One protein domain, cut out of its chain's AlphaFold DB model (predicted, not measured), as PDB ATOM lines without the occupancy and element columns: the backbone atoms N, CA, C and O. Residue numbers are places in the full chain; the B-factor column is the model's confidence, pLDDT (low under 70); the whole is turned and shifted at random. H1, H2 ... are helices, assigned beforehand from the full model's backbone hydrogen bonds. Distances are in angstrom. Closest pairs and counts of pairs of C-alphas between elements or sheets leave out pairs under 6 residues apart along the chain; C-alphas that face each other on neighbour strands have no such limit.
ATOM      1  N   GLN A 502     170.316 208.434 213.966       73.06
ATOM      2  CA  GLN A 502     170.017 209.744 214.549       73.06
ATOM      3  C   GLN A 502     170.806 210.864 213.859       73.06
ATOM      4  O   GLN A 502     170.241 211.900 213.523       73.06
ATOM      5  N   GLU A 503     172.088 210.640 213.564       73.00
ATOM      6  CA  GLU A 503     172.923 211.617 212.863       73.00
ATOM      7  C   GLU A 503     172.499 211.801 211.398       73.00
ATOM      8  O   GLU A 503     172.562 212.915 210.865       73.00
ATOM      9  N   LEU A 504     172.017 210.736 210.749       77.56
ATOM     10  CA  LEU A 504     171.426 210.804 209.412       77.56
ATOM     11  C   LEU A 504     170.117 211.602 209.416       77.56
ATOM     12  O   LEU A 504     169.925 212.437 208.532       77.56
ATOM     13  N   ARG A 505     169.257 211.415 210.425       77.94
ATOM     14  CA  ARG A 505     168.027 212.203 210.617       77.94
ATOM     15  C   ARG A 505     168.341 213.684 210.854       77.94
ATOM     16  O   ARG A 505     167.800 214.540 210.158       77.94
ATOM     17  N   ASP A 506     169.291 213.989 211.735       77.88
ATOM     18  CA  ASP A 506     169.728 215.366 212.000       77.88
ATOM     19  C   ASP A 506     170.358 216.027 210.762       77.88
ATOM     20  O   ASP A 506     170.187 217.224 210.508       77.88
ATOM     21  N   SER A 507     171.118 215.256 209.981       76.75
ATOM     22  CA  SER A 507     171.719 215.726 208.730       76.75
ATOM     23  C   SER A 507     170.663 215.973 207.658       76.75
ATOM     24  O   SER A 507     170.736 216.991 206.965       76.75
ATOM     25  N   PHE A 508     169.650 215.111 207.573       81.06
ATOM     26  CA  PHE A 508     168.500 215.299 206.698       81.06
ATOM     27  C   PHE A 508     167.711 216.561 207.069       81.06
ATOM     28  O   PHE A 508     167.442 217.380 206.195       81.06
ATOM     29  N   ASP A 509     167.443 216.803 208.355       79.19
ATOM     30  CA  ASP A 509     166.738 218.006 208.820       79.19
ATOM     31  C   ASP A 509     167.489 219.306 208.469       79.19
ATOM     32  O   ASP A 509     166.882 220.335 208.146       79.19
ATOM     33  N   ARG A 510     168.829 219.292 208.527       77.94
ATOM     34  CA  ARG A 510     169.662 220.427 208.080       77.94
ATOM     35  C   ARG A 510     169.609 220.608 206.564       77.94
ATOM     36  O   ARG A 510     169.514 221.741 206.080       77.94
ATOM     37  N   MET A 511     169.678 219.505 205.829       79.56
ATOM     38  CA  MET A 511     169.628 219.492 204.372       79.56
ATOM     39  C   MET A 511     168.276 219.990 203.865       79.56
ATOM     40  O   MET A 511     168.247 220.886 203.031       79.56
ATOM     41  N   GLU A 512     167.164 219.521 204.419       78.75
ATOM     42  CA  GLU A 512     165.817 219.950 204.040       78.75
ATOM     43  C   GLU A 512     165.604 221.444 204.230       78.75
ATOM     44  O   GLU A 512     165.151 222.124 203.314       78.75
ATOM     45  N   LYS A 513     166.046 222.005 205.357       76.81
ATOM     46  CA  LYS A 513     166.012 223.460 205.568       76.81
ATOM     47  C   LYS A 513     166.814 224.239 204.527       76.81
ATOM     48  O   LYS A 513     166.576 225.431 204.350       76.81
ATOM     49  N   THR A 514     167.803 223.612 203.899       79.25
ATOM     50  CA  THR A 514     168.622 224.230 202.852       79.25
ATOM     51  C   THR A 514     167.971 224.056 201.485       79.25
ATOM     52  O   THR A 514     167.831 225.041 200.770       79.25
ATOM     53  N   VAL A 515     167.491 222.853 201.164       75.25
ATOM     54  CA  VAL A 515     166.808 222.533 199.902       75.25
ATOM     55  C   VAL A 515     165.502 223.318 199.762       75.25
ATOM     56  O   VAL A 515     165.248 223.890 198.709       75.25
ATOM     57  N   LEU A 516     164.723 223.470 200.839       71.88
ATOM     58  CA  LEU A 516     163.464 224.222 200.813       71.88
ATOM     59  C   LEU A 516     163.646 225.717 200.506       71.88
ATOM     60  O   LEU A 516     162.766 226.330 199.908       71.88
ATOM     61  N   LYS A 517     164.798 226.311 200.847       77.94
ATOM     62  CA  LYS A 517     165.110 227.709 200.484       77.94
ATOM     63  C   LYS A 517     165.281 227.901 198.977       77.94
ATOM     64  O   LYS A 517     165.224 229.033 198.508       77.94
ATOM     65  N   VAL A 518     165.515 226.808 198.253       75.62
ATOM     66  CA  VAL A 518     165.828 226.760 196.822       75.62
ATOM     67  C   VAL A 518     164.819 225.861 196.083       75.62
ATOM     68  O   VAL A 518     165.064 225.433 194.961       75.62
ATOM     69  N   ALA A 519     163.676 225.576 196.716       67.31
ATOM     70  CA  ALA A 519     162.642 224.670 196.229       67.31
ATOM     71  C   ALA A 519     162.120 225.017 194.828       67.31
ATOM     72  O   ALA A 519     161.992 224.115 194.024       67.31
ATOM     73  N   LEU A 520     161.886 226.298 194.508       66.25
ATOM     74  CA  LEU A 520     161.333 226.715 193.204       66.25
ATOM     75  C   LEU A 520     162.373 226.772 192.071       66.25
ATOM     76  O   LEU A 520     162.089 227.269 190.978       66.25
ATOM     77  N   VAL A 521     163.610 226.359 192.333       70.56
ATOM     78  CA  VAL A 521     164.707 226.466 191.374       70.56
ATOM     79  C   VAL A 521     164.895 225.123 190.684       70.56
ATOM     80  O   VAL A 521     165.451 224.182 191.252       70.56
ATOM     81  N   GLY A 522     164.453 225.060 189.430       63.31
ATOM     82  CA  GLY A 522     164.649 223.898 188.570       63.31
ATOM     83  C   GLY A 522     166.117 223.661 188.186       63.31
ATOM     84  O   GLY A 522     166.997 224.497 188.408       63.31
ATOM     85  N   ARG A 523     166.380 222.513 187.549       60.06
ATOM     86  CA  ARG A 523     167.732 222.032 187.189       60.06
ATOM     87  C   ARG A 523     168.551 222.968 186.290       60.06
ATOM     88  O   ARG A 523     169.774 222.871 186.298       60.06
ATOM     89  N   GLU A 524     167.910 223.866 185.544       62.16
ATOM     90  CA  GLU A 524     168.582 224.835 184.659       62.16
ATOM     91  C   GLU A 524     168.971 226.149 185.368       62.16
ATOM     92  O   GLU A 524     169.564 227.039 184.759       62.16
ATOM     93  N   GLY A 525     168.691 226.262 186.674       62.03
ATOM     94  CA  GLY A 525     168.824 227.505 187.429       62.03
ATOM     95  C   GLY A 525     167.662 228.468 187.159       62.03
ATOM     96  O   GLY A 525     166.957 228.369 186.160       62.03
ATOM     97  N   ALA A 526     167.431 229.407 188.077       72.81
ATOM     98  CA  ALA A 526     166.343 230.379 187.979       72.81
ATOM     99  C   ALA A 526     166.858 231.823 188.082       72.81
ATOM    100  O   ALA A 526     167.997 232.073 188.479       72.81
ATOM    101  N   SER A 527     166.025 232.802 187.727       77.19
ATOM    102  CA  SER A 527     166.368 234.218 187.891       77.19
ATOM    103  C   SER A 527     166.403 234.610 189.380       77.19
ATOM    104  O   SER A 527     165.715 234.016 190.209       77.19
ATOM    105  N   LEU A 528     167.195 235.628 189.744       78.69
ATOM    106  CA  LEU A 528     167.321 236.113 191.134       78.69
ATOM    107  C   LEU A 528     165.973 236.367 191.852       78.69
ATOM    108  O   LEU A 528     165.867 236.012 193.029       78.69
ATOM    109  N   PRO A 529     164.925 236.906 191.192       76.62
ATOM    110  CA  PRO A 529     163.603 237.035 191.807       76.62
ATOM    111  C   PRO A 529     162.979 235.695 192.223       76.62
ATOM    112  O   PRO A 529     162.308 235.639 193.246       76.62
ATOM    113  N   VAL A 530     163.224 234.608 191.485       76.31
ATOM    114  CA  VAL A 530     162.703 233.267 191.808       76.31
ATOM    115  C   VAL A 530     163.428 232.667 193.013       76.31
ATOM    116  O   VAL A 530     162.782 232.083 193.876       76.31
ATOM    117  N   TYR A 531     164.741 232.891 193.150       78.19
ATOM    118  CA  TYR A 531     165.471 232.536 194.375       78.19
ATOM    119  C   TYR A 531     164.933 233.294 195.597       78.19
ATOM    120  O   TYR A 531     164.748 232.703 196.662       78.19
ATOM    121  N   PHE A 532     164.639 234.591 195.447       77.00
ATOM    122  CA  PHE A 532     164.042 235.395 196.515       77.00
ATOM    123  C   PHE A 532     162.633 234.907 196.884       77.00
ATOM    124  O   PHE A 532     162.333 234.757 198.067       77.00
ATOM    125  N   LEU A 533     161.791 234.596 195.892       73.12
ATOM    126  CA  LEU A 533     160.453 234.040 196.111       73.12
ATOM    127  C   LEU A 533     160.504 232.649 196.756       73.12
ATOM    128  O   LEU A 533     159.735 232.392 197.676       73.12
ATOM    129  N   SER A 534     161.445 231.790 196.356       71.94
ATOM    130  CA  SER A 534     161.646 230.470 196.967       71.94
ATOM    131  C   SER A 534     162.079 230.574 198.429       71.94
ATOM    132  O   SER A 534     161.589 229.839 199.288       71.94
ATOM    133  N   TRP A 535     162.972 231.515 198.738       82.56
ATOM    134  CA  TRP A 535     163.400 231.783 200.107       82.56
ATOM    135  C   TRP A 535     162.261 232.363 200.960       82.56
ATOM    136  O   TRP A 535     162.085 231.959 202.112       82.56
ATOM    137  N   LEU A 536     161.457 233.269 200.391       75.56
ATOM    138  CA  LEU A 536     160.299 233.867 201.057       75.56
ATOM    139  C   LEU A 536     159.205 232.819 201.326       75.56
ATOM    140  O   LEU A 536     158.668 232.765 202.432       75.56
ATOM    141  N   GLN A 537     158.938 231.933 200.361       72.44
ATOM    142  CA  GLN A 537     158.021 230.800 200.513       72.44
ATOM    143  C   GLN A 537     158.487 229.850 201.625       72.44
ATOM    144  O   GLN A 537     157.691 229.478 202.487       72.44
ATOM    145  N   SER A 538     159.784 229.529 201.684       70.44
ATOM    146  CA  SER A 538     160.366 228.690 202.745       70.44
ATOM    147  C   SER A 538     160.184 229.275 204.154       70.44
ATOM    148  O   SER A 538     160.122 228.523 205.126       70.44
ATOM    149  N   LYS A 539     160.084 230.603 204.287       73.19
ATOM    150  CA  LYS A 539     159.847 231.284 205.569       73.19
ATOM    151  C   LYS A 539     158.370 231.400 205.953       73.19
ATOM    152  O   LYS A 539     158.090 231.504 207.143       73.19
ATOM    153  N   LEU A 540     157.461 231.392 204.978       67.00
ATOM    154  CA  LEU A 540     156.011 231.518 205.186       67.00
ATOM    155  C   LEU A 540     155.300 230.163 205.373       67.00
ATOM    156  O   LEU A 540     154.195 230.129 205.907       67.00
ATOM    157  N   LEU A 541     155.929 229.048 204.984       60.25
ATOM    158  CA  LEU A 541     155.445 227.694 205.271       60.25
ATOM    159  C   LEU A 541     155.704 227.333 206.748       60.25
ATOM    160  O   LEU A 541     156.808 226.948 207.134       60.25
ATOM    161  N   PHE A 542     154.680 227.464 207.596       44.81
ATOM    162  CA  PHE A 542     154.739 227.068 209.006       44.81
ATOM    163  C   PHE A 542     154.730 225.537 209.153       44.81
ATOM    164  O   PHE A 542     153.680 224.904 209.078       44.81
ATOM    165  N   TYR A 543     155.889 224.932 209.421       50.62
ATOM    166  CA  TYR A 543     155.968 223.536 209.863       50.62
ATOM    167  C   TYR A 543     155.508 223.415 211.323       50.62
ATOM    168  O   TYR A 543     156.140 223.952 212.235       50.62
ATOM    169  N   TYR A 584     162.806 210.047 188.095       57.16
ATOM    170  CA  TYR A 584     163.332 211.097 188.991       57.16
ATOM    171  C   TYR A 584     163.734 212.412 188.296       57.16
ATOM    172  O   TYR A 584     164.215 213.344 188.942       57.16
ATOM    173  N   THR A 585     163.612 212.496 186.971       58.00
ATOM    174  CA  THR A 585     163.956 213.688 186.193       58.00
ATOM    175  C   THR A 585     162.847 214.735 186.140       58.00
ATOM    176  O   THR A 585     163.145 215.891 185.842       58.00
ATOM    177  N   LYS A 586     161.603 214.354 186.459       56.78
ATOM    178  CA  LYS A 586     160.414 215.221 186.376       56.78
ATOM    179  C   LYS A 586     159.951 215.792 187.718       56.78
ATOM    180  O   LYS A 586     159.053 216.624 187.723       56.78
ATOM    181  N   LEU A 587     160.541 215.347 188.829       63.78
ATOM    182  CA  LEU A 587     160.158 215.785 190.170       63.78
ATOM    183  C   LEU A 587     160.889 217.056 190.591       63.78
ATOM    184  O   LEU A 587     162.087 217.205 190.342       63.78
ATOM    185  N   ASP A 588     160.162 217.933 191.280       66.75
ATOM    186  CA  ASP A 588     160.721 219.139 191.878       66.75
ATOM    187  C   ASP A 588     161.459 218.828 193.192       66.75
ATOM    188  O   ASP A 588     161.146 217.861 193.898       66.75
ATOM    189  N   ASN A 589     162.423 219.675 193.558       70.19
ATOM    190  CA  ASN A 589     163.223 219.523 194.779       70.19
ATOM    191  C   ASN A 589     162.337 219.463 196.035       70.19
ATOM    192  O   ASN A 589     162.669 218.782 197.002       70.19
ATOM    193  N   PHE A 590     161.195 220.150 196.017       70.94
ATOM    194  CA  PHE A 590     160.208 220.121 197.092       70.94
ATOM    195  C   PHE A 590     159.542 218.744 197.256       70.94
ATOM    196  O   PHE A 590     159.487 218.210 198.365       70.94
ATOM    197  N   GLU A 591     159.082 218.140 196.159       69.19
ATOM    198  CA  GLU A 591     158.387 216.848 196.175       69.19
ATOM    199  C   GLU A 591     159.312 215.711 196.614       69.19
ATOM    200  O   GLU A 591     158.915 214.838 197.387       69.19
ATOM    201  N   ILE A 592     160.575 215.755 196.181       74.25
ATOM    202  CA  ILE A 592     161.603 214.783 196.573       74.25
ATOM    203  C   ILE A 592     161.820 214.813 198.091       74.25
ATOM    204  O   ILE A 592     161.894 213.761 198.729       74.25
ATOM    205  N   MET A 593     161.880 216.007 198.691       76.31
ATOM    206  CA  MET A 593     162.098 216.144 200.133       76.31
ATOM    207  C   MET A 593     160.884 215.705 200.951       76.31
ATOM    208  O   MET A 593     161.061 215.062 201.984       76.31
ATOM    209  N   GLN A 594     159.664 215.962 200.474       73.81
ATOM    210  CA  GLN A 594     158.456 215.463 201.135       73.81
ATOM    211  C   GLN A 594     158.380 213.930 201.112       73.81
ATOM    212  O   GLN A 594     158.101 213.316 202.142       73.81
ATOM    213  N   ARG A 595     158.715 213.299 199.980       74.69
ATOM    214  CA  ARG A 595     158.761 211.831 199.858       74.69
ATOM    215  C   ARG A 595     159.858 211.217 200.730       74.69
ATOM    216  O   ARG A 595     159.628 210.221 201.410       74.69
ATOM    217  N   ALA A 596     161.038 211.836 200.777       77.31
ATOM    218  CA  ALA A 596     162.130 211.378 201.635       77.31
ATOM    219  C   ALA A 596     161.801 211.528 203.135       77.31
ATOM    220  O   ALA A 596     162.089 210.619 203.917       77.31
ATOM    221  N   ARG A 597     161.136 212.621 203.537       79.94
ATOM    222  CA  ARG A 597     160.644 212.821 204.910       79.94
ATOM    223  C   ARG A 597     159.593 211.778 205.288       79.94
ATOM    224  O   ARG A 597     159.693 211.185 206.360       79.94
ATOM    225  N   TRP A 598     158.659 211.488 204.386       76.00
ATOM    226  CA  TRP A 598     157.644 210.454 204.589       76.00
ATOM    227  C   TRP A 598     158.261 209.064 204.840       76.00
ATOM    228  O   TRP A 598     157.848 208.350 205.754       76.00
ATOM    229  N   GLN A 599     159.313 208.696 204.097       74.94
ATOM    230  CA  GLN A 599     160.043 207.435 204.306       74.94
ATOM    231  C   GLN A 599     160.833 207.418 205.634       74.94
ATOM    232  O   GLN A 599     160.881 206.391 206.316       74.94
ATOM    233  N   LEU A 600     161.420 208.552 206.047       77.12
ATOM    234  CA  LEU A 600     162.131 208.686 207.331       77.12
ATOM    235  C   LEU A 600     161.205 208.555 208.548       77.12
ATOM    236  O   LEU A 600     161.606 207.993 209.573       77.12
ATOM    237  N   GLU A 601     159.971 209.049 208.452       74.19
ATOM    238  CA  GLU A 601     158.968 208.947 209.520       74.19
ATOM    239  C   GLU A 601     158.497 207.503 209.746       74.19
ATOM    240  O   GLU A 601     158.189 207.130 210.876       74.19
ATOM    241  N   ARG A 602     158.550 206.655 208.710       70.88
ATOM    242  CA  ARG A 602     158.265 205.210 208.785       70.88
ATOM    243  C   ARG A 602     159.467 204.343 209.187       70.88
ATOM    244  O   ARG A 602     159.339 203.126 209.257       70.88
ATOM    245  N   GLY A 603     160.632 204.948 209.440       69.44
ATOM    246  CA  GLY A 603     161.857 204.228 209.813       69.44
ATOM    247  C   GLY A 603     162.644 203.635 208.635       69.44
ATOM    248  O   GLY A 603     163.651 202.969 208.850       69.44
ATOM    249  N   ALA A 604     162.253 203.906 207.385       74.31
ATOM    250  CA  ALA A 604     162.934 203.410 206.185       74.31
ATOM    251  C   ALA A 604     164.047 204.372 205.714       74.31
ATOM    252  O   ALA A 604     164.001 204.939 204.617       74.31
ATOM    253  N   VAL A 605     165.075 204.552 206.549       75.06
ATOM    254  CA  VAL A 605     166.156 205.546 206.359       75.06
ATOM    255  C   VAL A 605     166.944 205.327 205.062       75.06
ATOM    256  O   VAL A 605     167.296 206.286 204.378       75.06
ATOM    257  N   GLU A 606     167.184 204.072 204.672       71.38
ATOM    258  CA  GLU A 606     167.923 203.754 203.444       71.38
ATOM    259  C   GLU A 606     167.195 204.194 202.174       71.38
ATOM    260  O   GLU A 606     167.827 204.665 201.227       71.38
ATOM    261  N   ARG A 607     165.866 204.036 202.138       72.25
ATOM    262  CA  ARG A 607     165.047 204.423 200.983       72.25
ATOM    263  C   ARG A 607     165.043 205.938 200.837       72.25
ATOM    264  O   ARG A 607     165.285 206.439 199.743       72.25
ATOM    265  N   ALA A 608     164.882 206.654 201.949       75.31
ATOM    266  CA  ALA A 608     164.984 208.109 201.983       75.31
ATOM    267  C   ALA A 608     166.357 208.605 201.508       75.31
ATOM    268  O   ALA A 608     166.432 209.506 200.674       75.31
ATOM    269  N   ALA A 609     167.442 207.975 201.972       73.19
ATOM    270  CA  ALA A 609     168.787 208.299 201.514       73.19
ATOM    271  C   ALA A 609     168.923 208.077 200.000       73.19
ATOM    272  O   ALA A 609     169.367 208.975 199.291       73.19
ATOM    273  N   ARG A 610     168.491 206.924 199.472       71.88
ATOM    274  CA  ARG A 610     168.547 206.633 198.028       71.88
ATOM    275  C   ARG A 610     167.744 207.629 197.192       71.88
ATOM    276  O   ARG A 610     168.247 208.048 196.159       71.88
ATOM    277  N   LEU A 611     166.557 208.039 197.638       71.12
ATOM    278  CA  LEU A 611     165.733 209.063 196.976       71.12
ATOM    279  C   LEU A 611     166.466 210.409 196.859       71.12
ATOM    280  O   LEU A 611     166.484 211.026 195.794       71.12
ATOM    281  N   VAL A 612     167.135 210.830 197.933       72.56
ATOM    282  CA  VAL A 612     167.955 212.049 197.946       72.56
ATOM    283  C   VAL A 612     169.197 211.890 197.061       72.56
ATOM    284  O   VAL A 612     169.531 212.790 196.295       72.56
ATOM    285  N   TYR A 613     169.870 210.738 197.106       66.44
ATOM    286  CA  TYR A 613     171.074 210.485 196.305       66.44
ATOM    287  C   TYR A 613     170.783 210.285 194.808       66.44
ATOM    288  O   TYR A 613     171.626 210.619 193.980       66.44
ATOM    289  N   ALA A 614     169.606 209.775 194.440       59.94
ATOM    290  CA  ALA A 614     169.218 209.513 193.051       59.94
ATOM    291  C   ALA A 614     168.977 210.793 192.231       59.94
ATOM    292  O   ALA A 614     169.008 210.756 191.001       59.94
ATOM    293  N   THR A 615     168.746 211.929 192.893       56.22
ATOM    294  CA  THR A 615     168.365 213.198 192.249       56.22
ATOM    295  C   THR A 615     169.545 214.159 192.055       56.22
ATOM    296  O   THR A 615     169.417 215.132 191.304       56.22
ATOM    297  N   GLY A 616     170.711 213.848 192.638       48.28
ATOM    298  CA  GLY A 616     171.957 214.605 192.509       48.28
ATOM    299  C   GLY A 616     172.703 214.338 191.198       48.28
ATOM    300  O   GLY A 616     173.197 213.243 190.931       48.28
ATOM    301  N   THR A 617     172.824 215.375 190.376       36.72
ATOM    302  CA  THR A 617     173.716 215.451 189.218       36.72
ATOM    303  C   THR A 617     175.188 215.255 189.624       36.72
ATOM    304  O   THR A 617     175.685 215.918 190.523       36.72
TER     305      THR A 617
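AT A GLANCE: This is residues 502 to 543 and 584 to 617 of the 1124 residues of the protein "MICOS complex subunit MIC60" of Bombyx mori (UniProt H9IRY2). Three helices, H1, H3 and H4, make a small up-and-down bundle, their centres at the corners of a triangle, and a fourth, H2, packs slantwise on residues 516 to 518 of H1, apart from H3 and H4. H3 and H4 form a helical hairpin, and H1, the longest helix, runs against H3. The printed part has 76 residues with four named helices, in the order H1, H2, H3, H4, and no named strand; its class is all helix. It is compact, with a radius of gyration of the C-alphas of 12.8 A, and spans 37 by 28 by 16 A.

HOW THE PARTS SIT: H1, residues 502 to 518, touches H2, residues 528 to 540, with residues 516 to 518 alone; the closest C-alphas, of Lys 517 and Trp 535, are 4.4 A apart. Their lines stand at a steep tilt of 51 degrees, opposite ways. H1 also touches H3, residues 589 to 601, at a shallow tilt of 21 degrees, opposite ways; the closest C-alphas, of Leu 516 and Phe 590, are 6.4 A apart. H3 and H4, residues 605 to 614, touch as a hairpin at a shallow tilt of 16 degrees, opposite ways, with the C-alphas of Ala 596 and Ala 608 closest at 4.4 A. H1 and H4 are near each other; H2 is apart from H3 and H4. In H2, H3 and H4 every O i to N i+4 pair is within hydrogen-bond range, in H1 11 of 13.

IN THESE COORDINATES: H1 begins at C-alpha 502 (170.017, 209.744, 214.549) and is 24.9 A long. H2 and H3 are each 18.6 A long. H4 is 14.2 A long and ends at C-alpha 614 (169.218, 209.513, 193.051).

THE WHOLE: The C-alphas farthest apart, of Pro 529 and Gly 603, are 37.5 A apart. Residues 544 to 583 are not printed; C-alphas 543 and 584 are 25.4 A apart across this cut, in the link from H2 to H3. The link from H1 to H2 is short, that from H3 to H4 tight. Mean pLDDT of the printed part is 70.7; 22 residues are under 70, among them residues 540 to 543, 584 to 588 and 613 to 617.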